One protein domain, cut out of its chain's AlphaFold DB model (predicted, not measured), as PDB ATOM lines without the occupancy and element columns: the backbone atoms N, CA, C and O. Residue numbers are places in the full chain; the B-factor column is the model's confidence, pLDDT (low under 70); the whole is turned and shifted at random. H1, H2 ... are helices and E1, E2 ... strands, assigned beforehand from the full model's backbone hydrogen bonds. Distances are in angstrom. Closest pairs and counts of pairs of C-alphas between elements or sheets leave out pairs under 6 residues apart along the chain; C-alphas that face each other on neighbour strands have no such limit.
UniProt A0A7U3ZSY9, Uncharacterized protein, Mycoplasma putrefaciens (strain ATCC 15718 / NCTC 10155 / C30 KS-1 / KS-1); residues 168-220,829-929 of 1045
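AT A GLANCE: This is residues 168 to 220 and 829 to 929 of the 1045 residues of an uncharacterized protein of Mycoplasma putrefaciens (strain ATCC 15718 / NCTC 10155 / C30 KS-1 / KS-1) (UniProt A0A7U3ZSY9). A twisted wall of four antiparallel strands has two short helices, H5 and H7, over one face, and a string of four helices, H1 to H4, winds round the outside of these two. H1 crosses H7 on its side away from the sheet, H3 packs on H5, and H4 lies far out, touching no helix; H6 and H8 are small outlying helices. The printed part has 154 residues with eight named helices and four named strands, in the order H1 H2 H3 H4 E1 E2 H5 H6 E3 E4 H7 H8; the class is mixed, helices and strands. The sheet runs E2 E1 E3 E4, all antiparallel. The whole is compact, with a radius of gyration of the C-alphas of 15.2 A and spans of 46 by 36 by 32 A.

IN THESE COORDINATES: In the sheet, E1 is residues 831 to 836, 17.2 A long, E2 residues 839 to 846, 18.7 A, E3 residues 878 to 883, 17.1 A, and E4 residues 886 to 893, 17.8 A. C-alpha 831 stands at (150.392, 145.225, 184.277). H5 is residues 847 to 854, 10.5 A, and H7 residues 903 to 908, 8.6 A. H1, the longest helix, is residues 168 to 182, 20.5 A, and begins with C-alpha 168 at (148.118, 123.643, 188.564). H2 is residues 186 to 193, 10.2 A, H3 residues 196 to 207, 16.1 A, and H4 residues 209 to 220, 16.0 A. H6 is residues 858 to 862, 8.3 A; H8 is residues 922 to 929, 11.3 A, and ends with C-alpha 929 at (160.213, 125.509, 181.999).

HOW THE PARTS SIT: The sheet is twisted, its C-alphas lying up to 4.3 A off the best plane; E2 and E4 are its edge strands. E1 and E2 form a hairpin, with N 832 and O 845 at 2.8 A. E1 and E3 are antiparallel neighbours, with N 833 and O 880 at 3.0 A. E3 and E4 form a hairpin, with N 879 and O 892 at 2.9 A, and E4 bends by 54 degrees at residue 889. E2, H5 H6, E3 form a split strand-helix-strand unit, two strands running the same way with E1 between them, and its crossover is right-handed. H5 and H7 lie on the same face, giving two layers, helices on one face of a sheet. H5 is over E2 at a height over the sheet of 8.5 A, slantwise to the strands. H7 is over E3 at a height of 9.4 A, along the strands. H5 and H7 only just touch, with 3 pairs of C-alphas within 8 A, the closest those of Ile 851 and Leu 904 at 7.1 A. H1 touches H7 with residues 172 to 176 alone, at a steep tilt of 53 degrees, opposite ways; the closest C-alphas are those of Val 175 and Ser 905, 6.4 A apart. H1 only just touches H6, with 3 pairs, the closest C-alphas being those of Arg 180 and Ala 858 at 5.7 A. H3 only grazes the sheet, and its residues 202 to 206 touch H5, with the C-alphas of Val 202 and Ser 849 closest at 5.9 A. H2 is close to H5 but not clearly touching, the closest C-alphas being those of Lys 193 and Phe 852 at 7.0 A. H8 is close to H7 but not clearly touching, with the C-alphas of Leu 908 and Ile 922 closest at 5.5 A. H4 and H5 are apart. Every O i to N i+4 pair is within hydrogen-bond range in H1, H2, H3, H4, H5 and H7; H8 has 3 of 4, and H6 has 0 of 1 beside 1 of 2 O i to N i+3 pairs.

THE WHOLE: The C-alphas farthest apart are those of Ile 218 and Glu 864, at 46.8 A. Residues 221 to 828 are not printed, and C-alphas 220 and 829 stand 14.3 A apart across the cut. The links H6 to E3, of 15 residues, and H7 to H8, of 13, are long. Mean pLDDT of the printed part is 74.1; 55 residues are under 70, among them residues 168 to 184, 187 to 205 and 895 to 902.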
ATOM      1  N   SER A 168     148.694 122.360 188.134       61.53
ATOM      2  CA  SER A 168     148.118 123.643 188.564       61.53
ATOM      3  C   SER A 168     147.521 123.616 189.974       61.53
ATOM      4  O   SER A 168     147.753 124.544 190.751       61.53
ATOM      5  N   SER A 169     146.813 122.544 190.338       62.28
ATOM      6  CA  SER A 169     146.242 122.375 191.679       62.28
ATOM      7  C   SER A 169     147.329 122.174 192.732       62.28
ATOM      8  O   SER A 169     147.268 122.778 193.804       62.28
ATOM      9  N   THR A 170     148.364 121.395 192.404       63.19
ATOM     10  CA  THR A 170     149.530 121.214 193.268       63.19
ATOM     11  C   THR A 170     150.215 122.557 193.508       63.19
ATOM     12  O   THR A 170     150.378 122.943 194.658       63.19
ATOM     13  N   VAL A 171     150.538 123.318 192.454       63.38
ATOM     14  CA  VAL A 171     151.210 124.630 192.550       63.38
ATOM     15  C   VAL A 171     150.409 125.636 193.381       63.38
ATOM     16  O   VAL A 171     150.993 126.310 194.228       63.38
ATOM     17  N   ASN A 172     149.085 125.702 193.211       59.84
ATOM     18  CA  ASN A 172     148.223 126.562 194.029       59.84
ATOM     19  C   ASN A 172     148.306 126.226 195.528       59.84
ATOM     20  O   ASN A 172     148.405 127.118 196.372       59.84
ATOM     21  N   LEU A 173     148.319 124.936 195.861       61.06
ATOM     22  CA  LEU A 173     148.482 124.460 197.233       61.06
ATOM     23  C   LEU A 173     149.819 124.929 197.831       61.06
ATOM     24  O   LEU A 173     149.847 125.438 198.951       61.06
ATOM     25  N   GLY A 174     150.906 124.854 197.059       59.03
ATOM     26  CA  GLY A 174     152.217 125.337 197.497       59.03
ATOM     27  C   GLY A 174     152.309 126.855 197.648       59.03
ATOM     28  O   GLY A 174     152.902 127.318 198.617       59.03
ATOM     29  N   VAL A 175     151.676 127.645 196.772       59.91
ATOM     30  CA  VAL A 175     151.598 129.114 196.936       59.91
ATOM     31  C   VAL A 175     150.865 129.481 198.228       59.91
ATOM     32  O   VAL A 175     151.360 130.291 199.012       59.91
ATOM     33  N   ASN A 176     149.723 128.845 198.496       59.06
ATOM     34  CA  ASN A 176     148.952 129.085 199.717       59.06
ATOM     35  C   ASN A 176     149.750 128.742 200.987       59.06
ATOM     36  O   ASN A 176     149.588 129.384 202.025       59.06
ATOM     37  N   LEU A 177     150.631 127.748 200.916       54.31
ATOM     38  CA  LEU A 177     151.430 127.304 202.056       54.31
ATOM     39  C   LEU A 177     152.722 128.092 202.221       54.31
ATOM     40  O   LEU A 177     153.110 128.362 203.356       54.31
ATOM     41  N   LEU A 178     153.313 128.571 201.124       55.34
ATOM     42  CA  LEU A 178     154.344 129.604 201.164       55.34
ATOM     43  C   LEU A 178     153.851 130.822 201.939       55.34
ATOM     44  O   LEU A 178     154.539 131.318 202.824       55.34
ATOM     45  N   GLN A 179     152.622 131.255 201.680       60.81
ATOM     46  CA  GLN A 179     152.046 132.367 202.422       60.81
ATOM     47  C   GLN A 179     151.831 132.049 203.900       60.81
ATOM     48  O   GLN A 179     152.254 132.826 204.746       60.81
ATOM     49  N   ARG A 180     151.218 130.902 204.220       59.69
ATOM     50  CA  ARG A 180     150.913 130.527 205.613       59.69
ATOM     51  C   ARG A 180     152.154 130.281 206.473       59.69
ATOM     52  O   ARG A 180     152.108 130.551 207.668       59.69
ATOM     53  N   ASN A 181     153.232 129.768 205.882       49.88
ATOM     54  CA  ASN A 181     154.398 129.306 206.638       49.88
ATOM     55  C   ASN A 181     155.620 130.228 206.525       49.88
ATOM     56  O   ASN A 181     156.425 130.245 207.449       49.88
ATOM     57  N   PHE A 182     155.779 130.976 205.425       51.94
ATOM     58  CA  PHE A 182     156.961 131.825 205.186       51.94
ATOM     59  C   PHE A 182     156.662 133.321 205.147       51.94
ATOM     60  O   PHE A 182     157.574 134.127 205.307       51.94
ATOM     61  N   LEU A 183     155.407 133.693 204.908       60.56
ATOM     62  CA  LEU A 183     154.935 135.075 204.971       60.56
ATOM     63  C   LEU A 183     153.928 135.218 206.111       60.56
ATOM     64  O   LEU A 183     152.947 135.943 205.981       60.56
ATOM     65  N   ARG A 184     154.124 134.475 207.204       66.88
ATOM     66  CA  ARG A 184     153.151 134.367 208.291       66.88
ATOM     67  C   ARG A 184     153.015 135.694 209.029       66.88
ATOM     68  O   ARG A 184     151.905 136.156 209.268       66.88
ATOM     69  N   THR A 185     154.149 136.321 209.327       71.38
ATOM     70  CA  THR A 185     154.268 137.496 210.192       71.38
ATOM     71  C   THR A 185     154.812 138.721 209.455       71.38
ATOM     72  O   THR A 185     155.541 138.621 208.465       71.38
ATOM     73  N   THR A 186     154.523 139.911 209.987       73.38
ATOM     74  CA  THR A 186     155.014 141.190 209.442       73.38
ATOM     75  C   THR A 186     156.543 141.246 209.372       73.38
ATOM     76  O   THR A 186     157.094 141.768 208.408       73.38
ATOM     77  N   LYS A 187     157.243 140.636 210.339       69.56
ATOM     78  CA  LYS A 187     158.714 140.594 210.394       69.56
ATOM     79  C   LYS A 187     159.329 139.897 209.174       69.56
ATOM     80  O   LYS A 187     160.345 140.348 208.646       69.56
ATOM     81  N   GLU A 188     158.726 138.802 208.720       60.56
ATOM     82  CA  GLU A 188     159.194 138.047 207.548       60.56
ATOM     83  C   GLU A 188     158.987 138.848 206.258       60.56
ATOM     84  O   GLU A 188     159.880 138.932 205.412       60.56
ATOM     85  N   VAL A 189     157.837 139.516 206.145       61.84
ATOM     86  CA  VAL A 189     157.519 140.395 205.013       61.84
ATOM     87  C   VAL A 189     158.451 141.609 204.974       61.84
ATOM     88  O   VAL A 189     158.960 141.958 203.908       61.84
ATOM     89  N   GLU A 190     158.740 142.230 206.118       64.69
ATOM     90  CA  GLU A 190     159.685 143.346 206.216       64.69
ATOM     91  C   GLU A 190     161.108 142.945 205.824       64.69
ATOM     92  O   GLU A 190     161.793 143.715 205.152       64.69
ATOM     93  N   ALA A 191     161.553 141.730 206.156       54.75
ATOM     94  CA  ALA A 191     162.862 141.235 205.732       54.75
ATOM     95  C   ALA A 191     162.987 141.143 204.197       54.75
ATOM     96  O   ALA A 191     164.048 141.444 203.640       54.75
ATOM     97  N   ILE A 192     161.904 140.780 203.501       54.47
ATOM     98  CA  ILE A 192     161.832 140.781 202.031       54.47
ATOM     99  C   ILE A 192     161.780 142.218 201.509       54.47
ATOM    100  O   ILE A 192     162.573 142.590 200.640       54.47
ATOM    101  N   LYS A 193     160.887 143.047 202.068       58.59
ATOM    102  CA  LYS A 193     160.711 144.443 201.653       58.59
ATOM    103  C   LYS A 193     161.950 145.293 201.894       58.59
ATOM    104  O   LYS A 193     162.149 146.242 201.150       58.59
ATOM    105  N   ASN A 194     162.802 144.962 202.860       57.94
ATOM    106  CA  ASN A 194     164.029 145.702 203.164       57.94
ATOM    107  C   ASN A 194     165.272 145.181 202.428       57.94
ATOM    108  O   ASN A 194     166.335 145.792 202.519       57.94
ATOM    109  N   ASN A 195     165.156 144.114 201.634       53.44
ATOM    110  CA  ASN A 195     166.281 143.562 200.888       53.44
ATOM    111  C   ASN A 195     166.632 144.422 199.656       53.44
ATOM    112  O   ASN A 195     165.882 144.484 198.678       53.44
ATOM    113  N   ASN A 196     167.813 145.050 199.676       49.03
ATOM    114  CA  ASN A 196     168.278 145.926 198.596       49.03
ATOM    115  C   ASN A 196     168.446 145.222 197.239       49.03
ATOM    116  O   ASN A 196     168.194 145.848 196.208       49.03
ATOM    117  N   ALA A 197     168.818 143.939 197.207       47.81
ATOM    118  CA  ALA A 197     168.942 143.193 195.953       47.81
ATOM    119  C   ALA A 197     167.568 142.985 195.295       47.81
ATOM    120  O   ALA A 197     167.414 143.224 194.099       47.81
ATOM    121  N   ILE A 198     166.546 142.640 196.091       50.91
ATOM    122  CA  ILE A 198     165.164 142.474 195.612       50.91
ATOM    123  C   ILE A 198     164.599 143.817 195.134       50.91
ATOM    124  O   ILE A 198     164.075 143.890 194.025       50.91
ATOM    125  N   LYS A 199     164.778 144.900 195.907       56.47
ATOM    126  CA  LYS A 199     164.378 146.260 195.489       56.47
ATOM    127  C   LYS A 199     165.002 146.653 194.150       56.47
ATOM    128  O   LYS A 199     164.323 147.196 193.280       56.47
ATOM    129  N   THR A 200     166.296 146.379 193.987       53.16
ATOM    130  CA  THR A 200     167.040 146.703 192.764       53.16
ATOM    131  C   THR A 200     166.519 145.902 191.574       53.16
ATOM    132  O   THR A 200     166.287 146.483 190.516       53.16
ATOM    133  N   LEU A 201     166.257 144.604 191.754       52.53
ATOM    134  CA  LEU A 201     165.688 143.738 190.721       52.53
ATOM    135  C   LEU A 201     164.284 144.193 190.297       52.53
ATOM    136  O   LEU A 201     164.031 144.355 189.104       52.53
ATOM    137  N   VAL A 202     163.387 144.445 191.257       59.91
ATOM    138  CA  VAL A 202     162.014 144.909 190.986       59.91
ATOM    139  C   VAL A 202     162.041 146.224 190.208       59.91
ATOM    140  O   VAL A 202     161.399 146.339 189.165       59.91
ATOM    141  N   LYS A 203     162.855 147.188 190.655       65.25
ATOM    142  CA  LYS A 203     163.023 148.476 189.972       65.25
ATOM    143  C   LYS A 203     163.609 148.315 188.570       65.25
ATOM    144  O   LYS A 203     163.205 149.031 187.654       65.25
ATOM    145  N   TYR A 204     164.552 147.393 188.386       60.94
ATOM    146  CA  TYR A 204     165.134 147.106 187.079       60.94
ATOM    147  C   TYR A 204     164.082 146.555 186.112       60.94
ATOM    148  O   TYR A 204     163.959 147.074 185.005       60.94
ATOM    149  N   VAL A 205     163.292 145.561 186.530       61.59
ATOM    150  CA  VAL A 205     162.219 144.993 185.698       61.59
ATOM    151  C   VAL A 205     161.179 146.056 185.348       61.59
ATOM    152  O   VAL A 205     160.805 146.195 184.187       61.59
ATOM    153  N   GLU A 206     160.767 146.861 186.328       71.69
ATOM    154  CA  GLU A 206     159.796 147.938 186.130       71.69
ATOM    155  C   GLU A 206     160.295 149.008 185.147       71.69
ATOM    156  O   GLU A 206     159.555 149.414 184.254       71.69
ATOM    157  N   THR A 207     161.562 149.417 185.257       73.69
ATOM    158  CA  THR A 207     162.155 150.446 184.384       73.69
ATOM    159  C   THR A 207     162.385 149.937 182.955       73.69
ATOM    160  O   THR A 207     162.371 150.724 182.014       73.69
ATOM    161  N   ASN A 208     162.584 148.625 182.772       62.53
ATOM    162  CA  ASN A 208     162.997 148.033 181.495       62.53
ATOM    163  C   ASN A 208     161.906 147.191 180.809       62.53
ATOM    164  O   ASN A 208     162.224 146.400 179.924       62.53
ATOM    165  N   GLN A 209     160.625 147.354 181.155       71.12
ATOM    166  CA  GLN A 209     159.528 146.548 180.588       71.12
ATOM    167  C   GLN A 209     159.510 146.498 179.057       71.12
ATOM    168  O   GLN A 209     159.333 145.425 178.493       71.12
ATOM    169  N   GLY A 210     159.711 147.634 178.379       69.25
ATOM    170  CA  GLY A 210     159.714 147.680 176.913       69.25
ATOM    171  C   GLY A 210     160.848 146.854 176.302       69.25
ATOM    172  O   GLY A 210     160.640 146.145 175.319       69.25
ATOM    173  N   LEU A 211     162.029 146.882 176.926       62.97
ATOM    174  CA  LEU A 211     163.167 146.055 176.527       62.97
ATOM    175  C   LEU A 211     162.886 144.573 176.800       62.97
ATOM    176  O   LEU A 211     163.108 143.749 175.921       62.97
ATOM    177  N   LEU A 212     162.368 144.238 177.986       62.56
ATOM    178  CA  LEU A 212     162.034 142.861 178.360       62.56
ATOM    179  C   LEU A 212     160.969 142.259 177.441       62.56
ATOM    180  O   LEU A 212     161.145 141.136 176.991       62.56
ATOM    181  N   SER A 213     159.914 143.011 177.117       71.38
ATOM    182  CA  SER A 213     158.878 142.608 176.157       71.38
ATOM    183  C   SER A 213     159.462 142.413 174.759       71.38
ATOM    184  O   SER A 213     159.189 141.398 174.131       71.38
ATOM    185  N   THR A 214     160.339 143.313 174.307       65.44
ATOM    186  CA  THR A 214     161.006 143.166 173.005       65.44
ATOM    187  C   THR A 214     161.870 141.904 172.968       65.44
ATOM    188  O   THR A 214     161.744 141.115 172.040       65.44
ATOM    189  N   ILE A 215     162.708 141.669 173.987       62.72
ATOM    190  CA  ILE A 215     163.538 140.454 174.102       62.72
ATOM    191  C   ILE A 215     162.662 139.201 174.211       62.72
ATOM    192  O   ILE A 215     162.999 138.159 173.658       62.72
ATOM    193  N   ALA A 216     161.536 139.288 174.909       70.31
ATOM    194  CA  ALA A 216     160.606 138.185 175.043       70.31
ATOM    195  C   ALA A 216     159.962 137.804 173.706       70.31
ATOM    196  O   ALA A 216     160.001 136.636 173.331       70.31
ATOM    197  N   ASP A 217     159.429 138.781 172.971       71.75
ATOM    198  CA  ASP A 217     158.832 138.580 171.646       71.75
ATOM    199  C   ASP A 217     159.849 138.021 170.655       71.75
ATOM    200  O   ASP A 217     159.539 137.114 169.886       71.75
ATOM    201  N   ILE A 218     161.083 138.519 170.733       66.31
ATOM    202  CA  ILE A 218     162.257 137.980 170.050       66.31
ATOM    203  C   ILE A 218     162.371 136.479 170.351       66.31
ATOM    204  O   ILE A 218     162.197 135.655 169.455       66.31
ATOM    205  N   LEU A 219     162.587 136.095 171.609       71.12
ATOM    206  CA  LEU A 219     162.803 134.692 171.974       71.12
ATOM    207  C   LEU A 219     161.615 133.787 171.616       71.12
ATOM    208  O   LEU A 219     161.843 132.678 171.144       71.12
ATOM    209  N   ILE A 220     160.373 134.253 171.779       76.50
ATOM    210  CA  ILE A 220     159.165 133.500 171.401       76.50
ATOM    211  C   ILE A 220     159.108 133.300 169.881       76.50
ATOM    212  O   ILE A 220     158.944 132.179 169.422       76.50
ATOM    213  N   THR A 829     156.307 141.466 182.310       84.06
ATOM    214  CA  THR A 829     155.797 142.760 181.831       84.06
ATOM    215  C   THR A 829     154.306 142.969 182.096       84.06
ATOM    216  O   THR A 829     153.784 144.038 181.776       84.06
ATOM    217  N   ILE A 830     153.628 141.992 182.718       89.88
ATOM    218  CA  ILE A 830     152.208 142.098 183.069       89.88
ATOM    219  C   ILE A 830     151.967 143.363 183.894       89.88
ATOM    220  O   ILE A 830     152.717 143.687 184.824       89.88
ATOM    221  N   LYS A 831     150.886 144.061 183.554       93.19
ATOM    222  CA  LYS A 831     150.392 145.225 184.277       93.19
ATOM    223  C   LYS A 831     149.143 144.869 185.064       93.19
ATOM    224  O   LYS A 831     148.287 144.131 184.586       93.19
ATOM    225  N   ILE A 832     149.059 145.415 186.266       92.69
ATOM    226  CA  ILE A 832     148.020 145.128 187.241       92.69
ATOM    227  C   ILE A 832     147.230 146.390 187.529       92.69
ATOM    228  O   ILE A 832     147.800 147.456 187.778       92.69
ATOM    229  N   THR A 833     145.915 146.227 187.539       92.19
ATOM    230  CA  THR A 833     144.968 147.197 188.074       92.19
ATOM    231  C   THR A 833     144.191 146.526 189.198       92.19
ATOM    232  O   THR A 833     143.704 145.416 189.014       92.19
ATOM    233  N   ALA A 834     144.089 147.168 190.359       91.06
ATOM    234  CA  ALA A 834     143.373 146.636 191.516       91.06
ATOM    235  C   ALA A 834     142.472 147.704 192.138       91.06
ATOM    236  O   ALA A 834     142.832 148.891 192.155       91.06
ATOM    237  N   LYS A 835     141.322 147.276 192.667       90.56
ATOM    238  CA  LYS A 835     140.340 148.148 193.324       90.56
ATOM    239  C   LYS A 835     140.074 147.712 194.765       90.56
ATOM    240  O   LYS A 835     140.132 146.527 195.077       90.56
ATOM    241  N   ASN A 836     139.755 148.680 195.616       87.88
ATOM    242  CA  ASN A 836     139.226 148.507 196.971       87.88
ATOM    243  C   ASN A 836     138.008 149.431 197.107       87.88
ATOM    244  O   ASN A 836     138.113 150.618 196.800       87.88
ATOM    245  N   ASN A 837     136.853 148.897 197.487       82.88
ATOM    246  CA  ASN A 837     135.549 149.553 197.481       82.88
ATOM    247  C   ASN A 837     135.243 150.247 196.143       82.88
ATOM    248  O   ASN A 837     134.807 151.395 196.105       82.88
ATOM    249  N   ASN A 838     135.538 149.572 195.025       79.44
ATOM    250  CA  ASN A 838     135.476 150.113 193.656       79.44
ATOM    251  C   ASN A 838     136.389 151.324 193.359       79.44
ATOM    252  O   ASN A 838     136.379 151.828 192.235       79.44
ATOM    253  N   VAL A 839     137.233 151.752 194.300       86.31
ATOM    254  CA  VAL A 839     138.232 152.808 194.098       86.31
ATOM    255  C   VAL A 839     139.547 152.191 193.626       86.31
ATOM    256  O   VAL A 839     140.022 151.202 194.180       86.31
ATOM    257  N   LEU A 840     140.158 152.783 192.597       88.06
ATOM    258  CA  LEU A 840     141.456 152.354 192.075       88.06
ATOM    259  C   LEU A 840     142.567 152.574 193.113       88.06
ATOM    260  O   LEU A 840     142.890 153.710 193.450       88.06
ATOM    261  N   VAL A 841     143.192 151.483 193.563       89.81
ATOM    262  CA  VAL A 841     144.335 151.508 194.501       89.81
ATOM    263  C   VAL A 841     145.652 151.136 193.823       89.81
ATOM    264  O   VAL A 841     146.721 151.616 194.203       89.81
ATOM    265  N   VAL A 842     145.585 150.332 192.762       90.06
ATOM    266  CA  VAL A 842     146.703 150.069 191.852       90.06
ATOM    267  C   VAL A 842     146.212 150.343 190.442       90.06
ATOM    268  O   VAL A 842     145.185 149.813 190.032       90.06
ATOM    269  N   ASN A 843     146.940 151.166 189.692       92.06
ATOM    270  CA  ASN A 843     146.591 151.496 188.317       92.06
ATOM    271  C   ASN A 843     147.761 151.180 187.387       92.06
ATOM    272  O   ASN A 843     148.789 151.857 187.434       92.06
ATOM    273  N   ASN A 844     147.585 150.159 186.546       88.94
ATOM    274  CA  ASN A 844     148.491 149.810 185.455       88.94
ATOM    275  C   ASN A 844     149.972 149.651 185.869       88.94
ATOM    276  O   ASN A 844     150.878 150.032 185.121       88.94
ATOM    277  N   LYS A 845     150.232 149.112 187.068       91.50
ATOM    278  CA  LYS A 845     151.592 148.926 187.608       91.50
ATOM    279  C   LYS A 845     152.160 147.557 187.255       91.50
ATOM    280  O   LYS A 845     151.410 146.610 187.066       91.50
ATOM    281  N   ASN A 846     153.487 147.427 187.202       89.62
ATOM    282  CA  ASN A 846     154.137 146.137 186.946       89.62
ATOM    283  C   ASN A 846     153.711 145.064 187.960       89.62
ATOM    284  O   ASN A 846     153.596 145.367 189.147       89.62
ATOM    285  N   ILE A 847     153.581 143.812 187.524       84.25
ATOM    286  CA  ILE A 847     153.236 142.680 188.388       84.25
ATOM    287  C   ILE A 847     154.218 142.478 189.551       84.25
ATOM    288  O   ILE A 847     153.771 142.349 190.688       84.25
ATOM    289  N   LEU A 848     155.538 142.537 189.331       75.88
ATOM    290  CA  LEU A 848     156.521 142.353 190.408       75.88
ATOM    291  C   LEU A 848     156.516 143.527 191.388       75.88
ATOM    292  O   LEU A 848     156.586 143.312 192.594       75.88
ATOM    293  N   SER A 849     156.399 144.758 190.883       81.56
ATOM    294  CA  SER A 849     156.264 145.966 191.714       81.56
ATOM    295  C   SER A 849     154.985 145.910 192.555       81.56
ATOM    296  O   SER A 849     154.997 146.221 193.744       81.56
ATOM    297  N   THR A 850     153.889 145.438 191.963       86.19
ATOM    298  CA  THR A 850     152.597 145.275 192.636       86.19
ATOM    299  C   THR A 850     152.660 144.199 193.717       86.19
ATOM    300  O   THR A 850     152.297 144.479 194.857       86.19
ATOM    301  N   ILE A 851     153.201 143.011 193.405       82.12
ATOM    302  CA  ILE A 851     153.445 141.954 194.397       82.12
ATOM    303  C   ILE A 851     154.321 142.500 195.524       82.12
ATOM    304  O   ILE A 851     153.947 142.383 196.680       82.12
ATOM    305  N   PHE A 852     155.455 143.131 195.211       78.19
ATOM    306  CA  PHE A 852     156.417 143.602 196.209       78.19
ATOM    307  C   PHE A 852     155.846 144.686 197.133       78.19
ATOM    308  O   PHE A 852     155.987 144.594 198.353       78.19
ATOM    309  N   ASN A 853     155.184 145.704 196.577       83.56
ATOM    310  CA  ASN A 853     154.663 146.830 197.354       83.56
ATOM    311  C   ASN A 853     153.482 146.416 198.241       83.56
ATOM    312  O   ASN A 853     153.400 146.847 199.397       83.56
ATOM    313  N   SER A 854     152.615 145.544 197.724       86.44
ATOM    314  CA  SER A 854     151.385 145.120 198.395       86.44
ATOM    315  C   SER A 854     151.501 143.798 199.151       86.44
ATOM    316  O   SER A 854     150.527 143.399 199.785       86.44
ATOM    317  N   LEU A 855     152.680 143.152 199.128       81.06
ATOM    318  CA  LEU A 855     152.979 141.949 199.910       81.06
ATOM    319  C   LEU A 855     152.682 142.192 201.385       81.06
ATOM    320  O   LEU A 855     153.126 143.202 201.940       81.06
ATOM    321  N   ASP A 856     151.975 141.266 202.016       80.00
ATOM    322  CA  ASP A 856     151.586 141.401 203.411       80.00
ATOM    323  C   ASP A 856     151.485 140.043 204.113       80.00
ATOM    324  O   ASP A 856     151.431 138.994 203.462       80.00
ATOM    325  N   ALA A 857     151.500 140.082 205.443       78.56
ATOM    326  CA  ALA A 857     151.530 138.906 206.298       78.56
ATOM    327  C   ALA A 857     150.220 138.113 206.204       78.56
ATOM    328  O   ALA A 857     149.134 138.691 206.241       78.56
ATOM    329  N   ALA A 858     150.299 136.786 206.116       74.50
ATOM    330  CA  ALA A 858     149.135 135.913 205.994       74.50
ATOM    331  C   ALA A 858     148.167 136.038 207.181       74.50
ATOM    332  O   ALA A 858     146.958 135.931 206.977       74.50
ATOM    333  N   ASP A 859     148.673 136.345 208.380       75.44
ATOM    334  CA  ASP A 859     147.859 136.585 209.579       75.44
ATOM    335  C   ASP A 859     146.938 137.818 209.444       75.44
ATOM    336  O   ASP A 859     145.948 137.929 210.163       75.44
ATOM    337  N   ASN A 860     147.196 138.735 208.501       78.94
ATOM    338  CA  ASN A 860     146.301 139.868 208.237       78.94
ATOM    339  C   ASN A 860     145.032 139.462 207.469       78.94
ATOM    340  O   ASN A 860     144.079 140.233 207.430       78.94
ATOM    341  N   LYS A 861     144.970 138.246 206.904       73.44
ATOM    342  CA  LYS A 861     143.772 137.738 206.212       73.44
ATOM    343  C   LYS A 861     142.554 137.625 207.137       73.44
ATOM    344  O   LYS A 861     141.428 137.735 206.663       73.44
ATOM    345  N   THR A 862     142.772 137.363 208.425       72.75
ATOM    346  CA  THR A 862     141.712 137.134 209.422       72.75
ATOM    347  C   THR A 862     141.405 138.358 210.282       72.75
ATOM    348  O   THR A 862     140.565 138.262 211.170       72.75
ATOM    349  N   LYS A 863     142.089 139.485 210.055       78.50
ATOM    350  CA  LYS A 863     141.899 140.724 210.817       78.50
ATOM    351  C   LYS A 863     140.830 141.613 210.195       78.50
ATOM    352  O   LYS A 863     140.521 141.502 209.006       78.50
ATOM    353  N   GLU A 864     140.294 142.530 210.993       79.38
ATOM    354  CA  GLU A 864     139.397 143.564 210.486       79.38
ATOM    355  C   GLU A 864     140.128 144.527 209.543       79.38
ATOM    356  O   GLU A 864     141.324 144.778 209.674       79.38
ATOM    357  N   ALA A 865     139.406 145.103 208.576       77.25
ATOM    358  CA  ALA A 865     139.995 145.968 207.550       77.25
ATOM    359  C   ALA A 865     140.723 147.204 208.117       77.25
ATOM    360  O   ALA A 865     141.647 147.709 207.483       77.25
ATOM    361  N   THR A 866     140.320 147.677 209.296       80.19
ATOM    362  CA  THR A 866     140.928 148.794 210.038       80.19
ATOM    363  C   THR A 866     142.307 148.454 210.609       80.19
ATOM    364  O   THR A 866     143.130 149.352 210.786       80.19
ATOM    365  N   GLU A 867     142.585 147.172 210.850       79.31
ATOM    366  CA  GLU A 867     143.833 146.664 211.431       79.31
ATOM    367  C   GLU A 867     144.860 146.228 210.370       79.31
ATOM    368  O   GLU A 867     146.002 145.888 210.691       79.31
ATOM    369  N   ILE A 868     144.462 146.219 209.095       81.56
ATOM    370  CA  ILE A 868     145.304 145.804 207.972       81.56
ATOM    371  C   ILE A 868     146.052 147.027 207.407       81.56
ATOM    372  O   ILE A 868     145.450 148.085 207.199       81.56
ATOM    373  N   PRO A 869     147.357 146.915 207.085       82.25
ATOM    374  CA  PRO A 869     148.097 147.986 206.424       82.25
ATOM    375  C   PRO A 869     147.399 148.490 205.150       82.25
ATOM    376  O   PRO A 869     147.039 147.701 204.280       82.25
ATOM    377  N   LYS A 870     147.295 149.817 204.980       81.69
ATOM    378  CA  LYS A 870     146.539 150.461 203.878       81.69
ATOM    379  C   LYS A 870     146.885 149.966 202.463       81.69
ATOM    380  O   LYS A 870     146.026 149.975 201.590       81.69
ATOM    381  N   ASN A 871     148.129 149.545 202.232       82.50
ATOM    382  CA  ASN A 871     148.613 149.098 200.918       82.50
ATOM    383  C   ASN A 871     148.552 147.573 200.718       82.50
ATOM    384  O   ASN A 871     149.052 147.074 199.708       82.50
ATOM    385  N   SER A 872     147.996 146.838 201.683       85.50
ATOM    386  CA  SER A 872     147.901 145.379 201.660       85.50
ATOM    387  C   SER A 872     147.013 144.886 200.524       85.50
ATOM    388  O   SER A 872     145.922 145.416 200.303       85.50
ATOM    389  N   TYR A 873     147.436 143.817 199.844       85.56
ATOM    390  CA  TYR A 873     146.587 143.169 198.842       85.56
ATOM    391  C   TYR A 873     145.341 142.500 199.447       85.56
ATOM    392  O   TYR A 873     144.421 142.163 198.709       85.56
ATOM    393  N   PHE A 874     145.281 142.291 200.773       85.44
ATOM    394  CA  PHE A 874     144.111 141.702 201.444       85.44
ATOM    395  C   PHE A 874     142.924 142.674 201.535       85.44
ATOM    396  O   PHE A 874     141.810 142.264 201.859       85.44
ATOM    397  N   LEU A 875     143.154 143.954 201.233       86.38
ATOM    398  CA  LEU A 875     142.120 144.981 201.143       86.38
ATOM    399  C   LEU A 875     141.521 145.114 199.735       86.38
ATOM    400  O   LEU A 875     140.670 145.969 199.534       86.38
ATOM    401  N   TRP A 876     141.978 144.344 198.745       88.75
ATOM    402  CA  TRP A 876     141.477 144.457 197.373       88.75
ATOM    403  C   TRP A 876     140.209 143.633 197.156       88.75
ATOM    404  O   TRP A 876     140.145 142.474 197.562       88.75
ATOM    405  N   ASP A 877     139.256 144.202 196.420       86.25
ATOM    406  CA  ASP A 877     138.008 143.538 196.024       86.25
ATOM    407  C   ASP A 877     138.078 142.981 194.602       86.25
ATOM    408  O   ASP A 877     137.343 142.059 194.241       86.25
ATOM    409  N   SER A 878     138.953 143.537 193.763       88.62
ATOM    410  CA  SER A 878     139.161 143.046 192.406       88.62
ATOM    411  C   SER A 878     140.555 143.342 191.871       88.62
ATOM    412  O   SER A 878     141.216 144.303 192.275       88.62
ATOM    413  N   VAL A 879     140.989 142.497 190.936       90.44
ATOM    414  CA  VAL A 879     142.261 142.607 190.219       90.44
ATOM    415  C   VAL A 879     142.051 142.297 188.741       90.44
ATOM    416  O   VAL A 879     141.403 141.320 188.383       90.44
ATOM    417  N   GLU A 880     142.655 143.092 187.872       91.44
ATOM    418  CA  GLU A 880     142.762 142.833 186.442       91.44
ATOM    419  C   GLU A 880     144.241 142.711 186.052       91.44
ATOM    420  O   GLU A 880     145.056 143.573 186.399       91.44
ATOM    421  N   LEU A 881     144.582 141.653 185.308       92.56
ATOM    422  CA  LEU A 881     145.915 141.427 184.753       92.56
ATOM    423  C   LEU A 881     145.909 141.694 183.246       92.56
ATOM    424  O   LEU A 881     145.107 141.110 182.514       92.56
ATOM    425  N   LYS A 882     146.830 142.541 182.777       92.38
ATOM    426  CA  LYS A 882     147.002 142.879 181.359       92.38
ATOM    427  C   LYS A 882     148.387 142.517 180.857       92.38
ATOM    428  O   LYS A 882     149.385 142.895 181.464       92.38
ATOM    429  N   LEU A 883     148.440 141.879 179.697       91.00
ATOM    430  CA  LEU A 883     149.655 141.641 178.926       91.00
ATOM    431  C   LEU A 883     149.463 142.235 177.528       91.00
ATOM    432  O   LEU A 883     148.413 142.039 176.926       91.00
ATOM    433  N   ASP A 884     150.426 143.010 177.026       84.62
ATOM    434  CA  ASP A 884     150.311 143.733 175.744       84.62
ATOM    435  C   ASP A 884     149.021 144.576 175.626       84.62
ATOM    436  O   ASP A 884     148.383 144.645 174.576       84.62
ATOM    437  N   ASN A 885     148.609 145.199 176.738       83.50
ATOM    438  CA  ASN A 885     147.341 145.931 176.905       83.50
ATOM    439  C   ASN A 885     146.063 145.090 176.710       83.50
ATOM    440  O   ASN A 885     144.966 145.648 176.704       83.50
ATOM    441  N   LYS A 886     146.177 143.764 176.603       88.94
ATOM    442  CA  LYS A 886     145.052 142.827 176.544       88.94
ATOM    443  C   LYS A 886     144.829 142.191 177.909       88.94
ATOM    444  O   LYS A 886     145.781 141.792 178.575       88.94
ATOM    445  N   SER A 887     143.571 142.107 178.324       88.19
ATOM    446  CA  SER A 887     143.194 141.450 179.578       88.19
ATOM    447  C   SER A 887     143.398 139.938 179.461       88.19
ATOM    448  O   SER A 887     142.996 139.350 178.459       88.19
ATOM    449  N   LEU A 888     144.019 139.311 180.465       85.62
ATOM    450  CA  LEU A 888     144.247 137.859 180.470       85.62
ATOM    451  C   LEU A 888     142.967 137.066 180.778       85.62
ATOM    452  O   LEU A 888     142.810 135.942 180.310       85.62
ATOM    453  N   SER A 889     142.053 137.643 181.564       73.00
ATOM    454  CA  SER A 889     140.803 136.987 181.979       73.00
ATOM    455  C   SER A 889     139.677 137.955 182.363       73.00
ATOM    456  O   SER A 889     138.713 137.538 183.001       73.00
ATOM    457  N   GLY A 890     139.794 139.246 182.033       81.88
ATOM    458  CA  GLY A 890     138.907 140.283 182.566       81.88
ATOM    459  C   GLY A 890     139.206 140.623 184.032       81.88
ATOM    460  O   GLY A 890     140.222 140.209 184.595       81.88
ATOM    461  N   GLU A 891     138.318 141.403 184.652       83.62
ATOM    462  CA  GLU A 891     138.394 141.763 186.072       83.62
ATOM    463  C   GLU A 891     138.020 140.559 186.958       83.62
ATOM    464  O   GLU A 891     136.913 140.026 186.885       83.62
ATOM    465  N   ILE A 892     138.950 140.130 187.811       85.56
ATOM    466  CA  ILE A 892     138.798 139.006 188.737       85.56
ATOM    467  C   ILE A 892     138.357 139.554 190.094       85.56
ATOM    468  O   ILE A 892     139.091 140.318 190.722       85.56
ATOM    469  N   LYS A 893     137.175 139.151 190.571       85.19
ATOM    470  CA  LYS A 893     136.694 139.495 191.920       85.19
ATOM    471  C   LYS A 893     137.395 138.656 192.990       85.19
ATOM    472  O   LYS A 893     137.537 137.445 192.828       85.19
ATOM    473  N   ILE A 894     137.783 139.294 194.090       79.88
ATOM    474  CA  ILE A 894     138.446 138.687 195.245       79.88
ATOM    475  C   ILE A 894     137.438 138.631 196.393       79.88
ATOM    476  O   ILE A 894     136.921 139.656 196.826       79.88
ATOM    477  N   SER A 895     137.163 137.430 196.903       69.94
ATOM    478  CA  SER A 895     136.339 137.263 198.102       69.94
ATOM    479  C   SER A 895     137.212 137.094 199.341       69.94
ATOM    480  O   SER A 895     138.061 136.202 199.385       69.94
ATOM    481  N   LYS A 896     136.949 137.884 200.391       64.12
ATOM    482  CA  LYS A 896     137.585 137.705 201.709       64.12
ATOM    483  C   LYS A 896     137.204 136.378 202.377       64.12
ATOM    484  O   LYS A 896     137.999 135.837 203.140       64.12
ATOM    485  N   THR A 897     136.025 135.829 202.068       57.56
ATOM    486  CA  THR A 897     135.525 134.578 202.664       57.56
ATOM    487  C   THR A 897     136.119 133.321 202.023       57.56
ATOM    488  O   THR A 897     136.043 132.242 202.612       57.56
ATOM    489  N   ASP A 898     136.768 133.430 200.857       58.72
ATOM    490  CA  ASP A 898     137.446 132.293 200.234       58.72
ATOM    491  C   ASP A 898     138.831 132.074 200.873       58.72
ATOM    492  O   ASP A 898     139.834 132.741 200.586       58.72
ATOM    493  N   SER A 899     138.912 131.090 201.769       49.41
ATOM    494  CA  SER A 899     140.145 130.726 202.479       49.41
ATOM    495  C   SER A 899     141.266 130.221 201.553       49.41
ATOM    496  O   SER A 899     142.428 130.206 201.974       49.41
ATOM    497  N   SER A 900     140.952 129.899 200.292       47.69
ATOM    498  CA  SER A 900     141.820 129.180 199.351       47.69
ATOM    499  C   SER A 900     142.260 129.968 198.106       47.69
ATOM    500  O   SER A 900     143.113 129.476 197.364       47.69
ATOM    501  N   ALA A 901     141.740 131.184 197.891       54.62
ATOM    502  CA  ALA A 901     142.182 132.103 196.837       54.62
ATOM    503  C   ALA A 901     142.820 133.351 197.463       54.62
ATOM    504  O   ALA A 901     142.150 134.301 197.858       54.62
ATOM    505  N   SER A 902     144.138 133.326 197.622       67.75
ATOM    506  CA  SER A 902     144.884 134.505 198.047       67.75
ATOM    507  C   SER A 902     145.077 135.476 196.877       67.75
ATOM    508  O   SER A 902     145.325 135.008 195.762       67.75
ATOM    509  N   PRO A 903     145.057 136.806 197.093       76.19
ATOM    510  CA  PRO A 903     145.400 137.776 196.052       76.19
ATOM    511  C   PRO A 903     146.766 137.492 195.409       76.19
ATOM    512  O   PRO A 903     146.921 137.655 194.203       76.19
ATOM    513  N   LEU A 904     147.733 136.966 196.171       77.75
ATOM    514  CA  LEU A 904     149.022 136.529 195.621       77.75
ATOM    515  C   LEU A 904     148.882 135.368 194.625       77.75
ATOM    516  O   LEU A 904     149.563 135.371 193.606       77.75
ATOM    517  N   SER A 905     148.005 134.394 194.882       76.06
ATOM    518  CA  SER A 905     147.767 133.264 193.970       76.06
ATOM    519  C   SER A 905     147.202 133.744 192.632       76.06
ATOM    520  O   SER A 905     147.643 133.290 191.577       76.06
ATOM    521  N   ILE A 906     146.291 134.720 192.670       81.31
ATOM    522  CA  ILE A 906     145.722 135.359 191.475       81.31
ATOM    523  C   ILE A 906     146.794 136.172 190.736       81.31
ATOM    524  O   ILE A 906     146.947 136.026 189.525       81.31
ATOM    525  N   LEU A 907     147.591 136.971 191.457       82.00
ATOM    526  CA  LEU A 907     148.710 137.741 190.894       82.00
ATOM    527  C   LEU A 907     149.764 136.845 190.224       82.00
ATOM    528  O   LEU A 907     150.345 137.219 189.207       82.00
ATOM    529  N   LEU A 908     149.992 135.648 190.765       79.50
ATOM    530  CA  LEU A 908     150.876 134.648 190.169       79.50
ATOM    531  C   LEU A 908     150.234 133.909 188.982       79.50
ATOM    532  O   LEU A 908     150.955 133.267 188.215       79.50
ATOM    533  N   GLY A 909     148.921 134.044 188.779       79.88
ATOM    534  CA  GLY A 909     148.226 133.535 187.601       79.88
ATOM    535  C   GLY A 909     147.411 132.268 187.804       79.88
ATOM    536  O   GLY A 909     147.208 131.527 186.846       79.88
ATOM    537  N   ILE A 910     146.969 131.975 189.024       77.50
ATOM    538  CA  ILE A 910     146.031 130.876 189.280       77.50
ATOM    539  C   ILE A 910     144.607 131.389 189.047       77.50
ATOM    540  O   ILE A 910     144.216 132.411 189.611       77.50
ATOM    541  N   GLY A 911     143.840 130.694 188.203       71.69
ATOM    542  CA  GLY A 911     142.452 131.052 187.913       71.69
ATOM    543  C   GLY A 911     141.511 130.819 189.102       71.69
ATOM    544  O   GLY A 911     141.830 130.068 190.025       71.69
ATOM    545  N   ASN A 912     140.315 131.415 189.056       69.75
ATOM    546  CA  ASN A 912     139.294 131.267 190.109       69.75
ATOM    547  C   ASN A 912     138.865 129.809 190.341       69.75
ATOM    548  O   ASN A 912     138.520 129.442 191.463       69.75
ATOM    549  N   ASP A 913     138.924 128.973 189.300       67.88
ATOM    550  CA  ASP A 913     138.622 127.540 189.378       67.88
ATOM    551  C   ASP A 913     139.729 126.716 190.063       67.88
ATOM    552  O   ASP A 913     139.545 125.521 190.281       67.88
ATOM    553  N   LYS A 914     140.879 127.335 190.391       67.81
ATOM    554  CA  LYS A 914     142.049 126.766 191.099       67.81
ATOM    555  C   LYS A 914     142.683 125.543 190.431       67.81
ATOM    556  O   LYS A 914     143.607 124.945 190.983       67.81
ATOM    557  N   THR A 915     142.214 125.171 189.243       66.69
ATOM    558  CA  THR A 915     142.648 123.974 188.512       66.69
ATOM    559  C   THR A 915     143.271 124.320 187.165       66.69
ATOM    560  O   THR A 915     143.733 123.419 186.449       66.69
ATOM    561  N   LYS A 916     143.331 125.606 186.808       75.69
ATOM    562  CA  LYS A 916     143.981 126.106 185.596       75.69
ATOM    563  C   LYS A 916     144.794 127.365 185.888       75.69
ATOM    564  O   LYS A 916     144.492 128.131 186.804       75.69
ATOM    565  N   TYR A 917     145.835 127.562 185.090       83.69
ATOM    566  CA  TYR A 917     146.545 128.832 185.048       83.69
ATOM    567  C   TYR A 917     145.813 129.801 184.120       83.69
ATOM    568  O   TYR A 917     145.190 129.386 183.145       83.69
ATOM    569  N   LEU A 918     145.931 131.095 184.398       86.69
ATOM    570  CA  LEU A 918     145.612 132.142 183.441       86.69
ATOM    571  C   LEU A 918     146.686 132.121 182.347       86.69
ATOM    572  O   LEU A 918     147.874 132.265 182.651       86.69
ATOM    573  N   THR A 919     146.295 131.922 181.093       88.38
ATOM    574  CA  THR A 919     147.225 131.883 179.955       88.38
ATOM    575  C   THR A 919     148.065 133.160 179.899       88.38
ATOM    576  O   THR A 919     147.534 134.258 180.025       88.38
ATOM    577  N   GLY A 920     149.383 133.029 179.731       83.56
ATOM    578  CA  GLY A 920     150.324 134.155 179.674       83.56
ATOM    579  C   GLY A 920     150.723 134.744 181.034       83.56
ATOM    580  O   GLY A 920     151.520 135.678 181.085       83.56
ATOM    581  N   SER A 921     150.204 134.206 182.141       86.44
ATOM    582  CA  SER A 921     150.608 134.600 183.496       86.44
ATOM    583  C   SER A 921     152.008 134.104 183.883       86.44
ATOM    584  O   SER A 921     152.625 133.312 183.165       86.44
ATOM    585  N   ILE A 922     152.511 134.547 185.045       77.25
ATOM    586  CA  ILE A 922     153.831 134.149 185.563       77.25
ATOM    587  C   ILE A 922     153.907 132.631 185.763       77.25
ATOM    588  O   ILE A 922     154.832 132.004 185.254       77.25
ATOM    589  N   LEU A 923     152.948 132.016 186.465       77.19
ATOM    590  CA  LEU A 923     152.973 130.568 186.706       77.19
ATOM    591  C   LEU A 923     152.705 129.754 185.440       77.19
ATOM    592  O   LEU A 923     153.332 128.709 185.269       77.19
ATOM    593  N   HIS A 924     151.844 130.232 184.535       85.19
ATOM    594  CA  HIS A 924     151.671 129.610 183.216       85.19
ATOM    595  C   HIS A 924     152.998 129.576 182.451       85.19
ATOM    596  O   HIS A 924     153.434 128.520 182.002       85.19
ATOM    597  N   SER A 925     153.698 130.711 182.415       80.25
ATOM    598  CA  SER A 925     154.979 130.851 181.721       80.25
ATOM    599  C   SER A 925     156.097 130.054 182.391       80.25
ATOM    600  O   SER A 925     156.856 129.379 181.707       80.25
ATOM    601  N   LEU A 926     156.185 130.042 183.724       72.44
ATOM    602  CA  LEU A 926     157.143 129.198 184.450       72.44
ATOM    603  C   LEU A 926     156.886 127.706 184.220       72.44
ATOM    604  O   LEU A 926     157.837 126.933 184.128       72.44
ATOM    605  N   SER A 927     155.626 127.298 184.058       75.81
ATOM    606  CA  SER A 927     155.268 125.904 183.768       75.81
ATOM    607  C   SER A 927     155.793 125.435 182.406       75.81
ATOM    608  O   SER A 927     155.990 124.236 182.211       75.81
ATOM    609  N   THR A 928     156.109 126.346 181.477       75.12
ATOM    610  CA  THR A 928     156.816 125.999 180.228       75.12
ATOM    611  C   THR A 928     158.251 125.520 180.472       75.12
ATOM    612  O   THR A 928     158.790 124.784 179.653       75.12
ATOM    613  N   LEU A 929     158.856 125.890 181.606       70.62
ATOM    614  CA  LEU A 929     160.213 125.509 181.999       70.62
ATOM    615  C   LEU A 929     160.235 124.279 182.917       70.62
ATOM    616  O   LEU A 929     161.084 123.410 182.759       70.62
TER     617      LEU A 929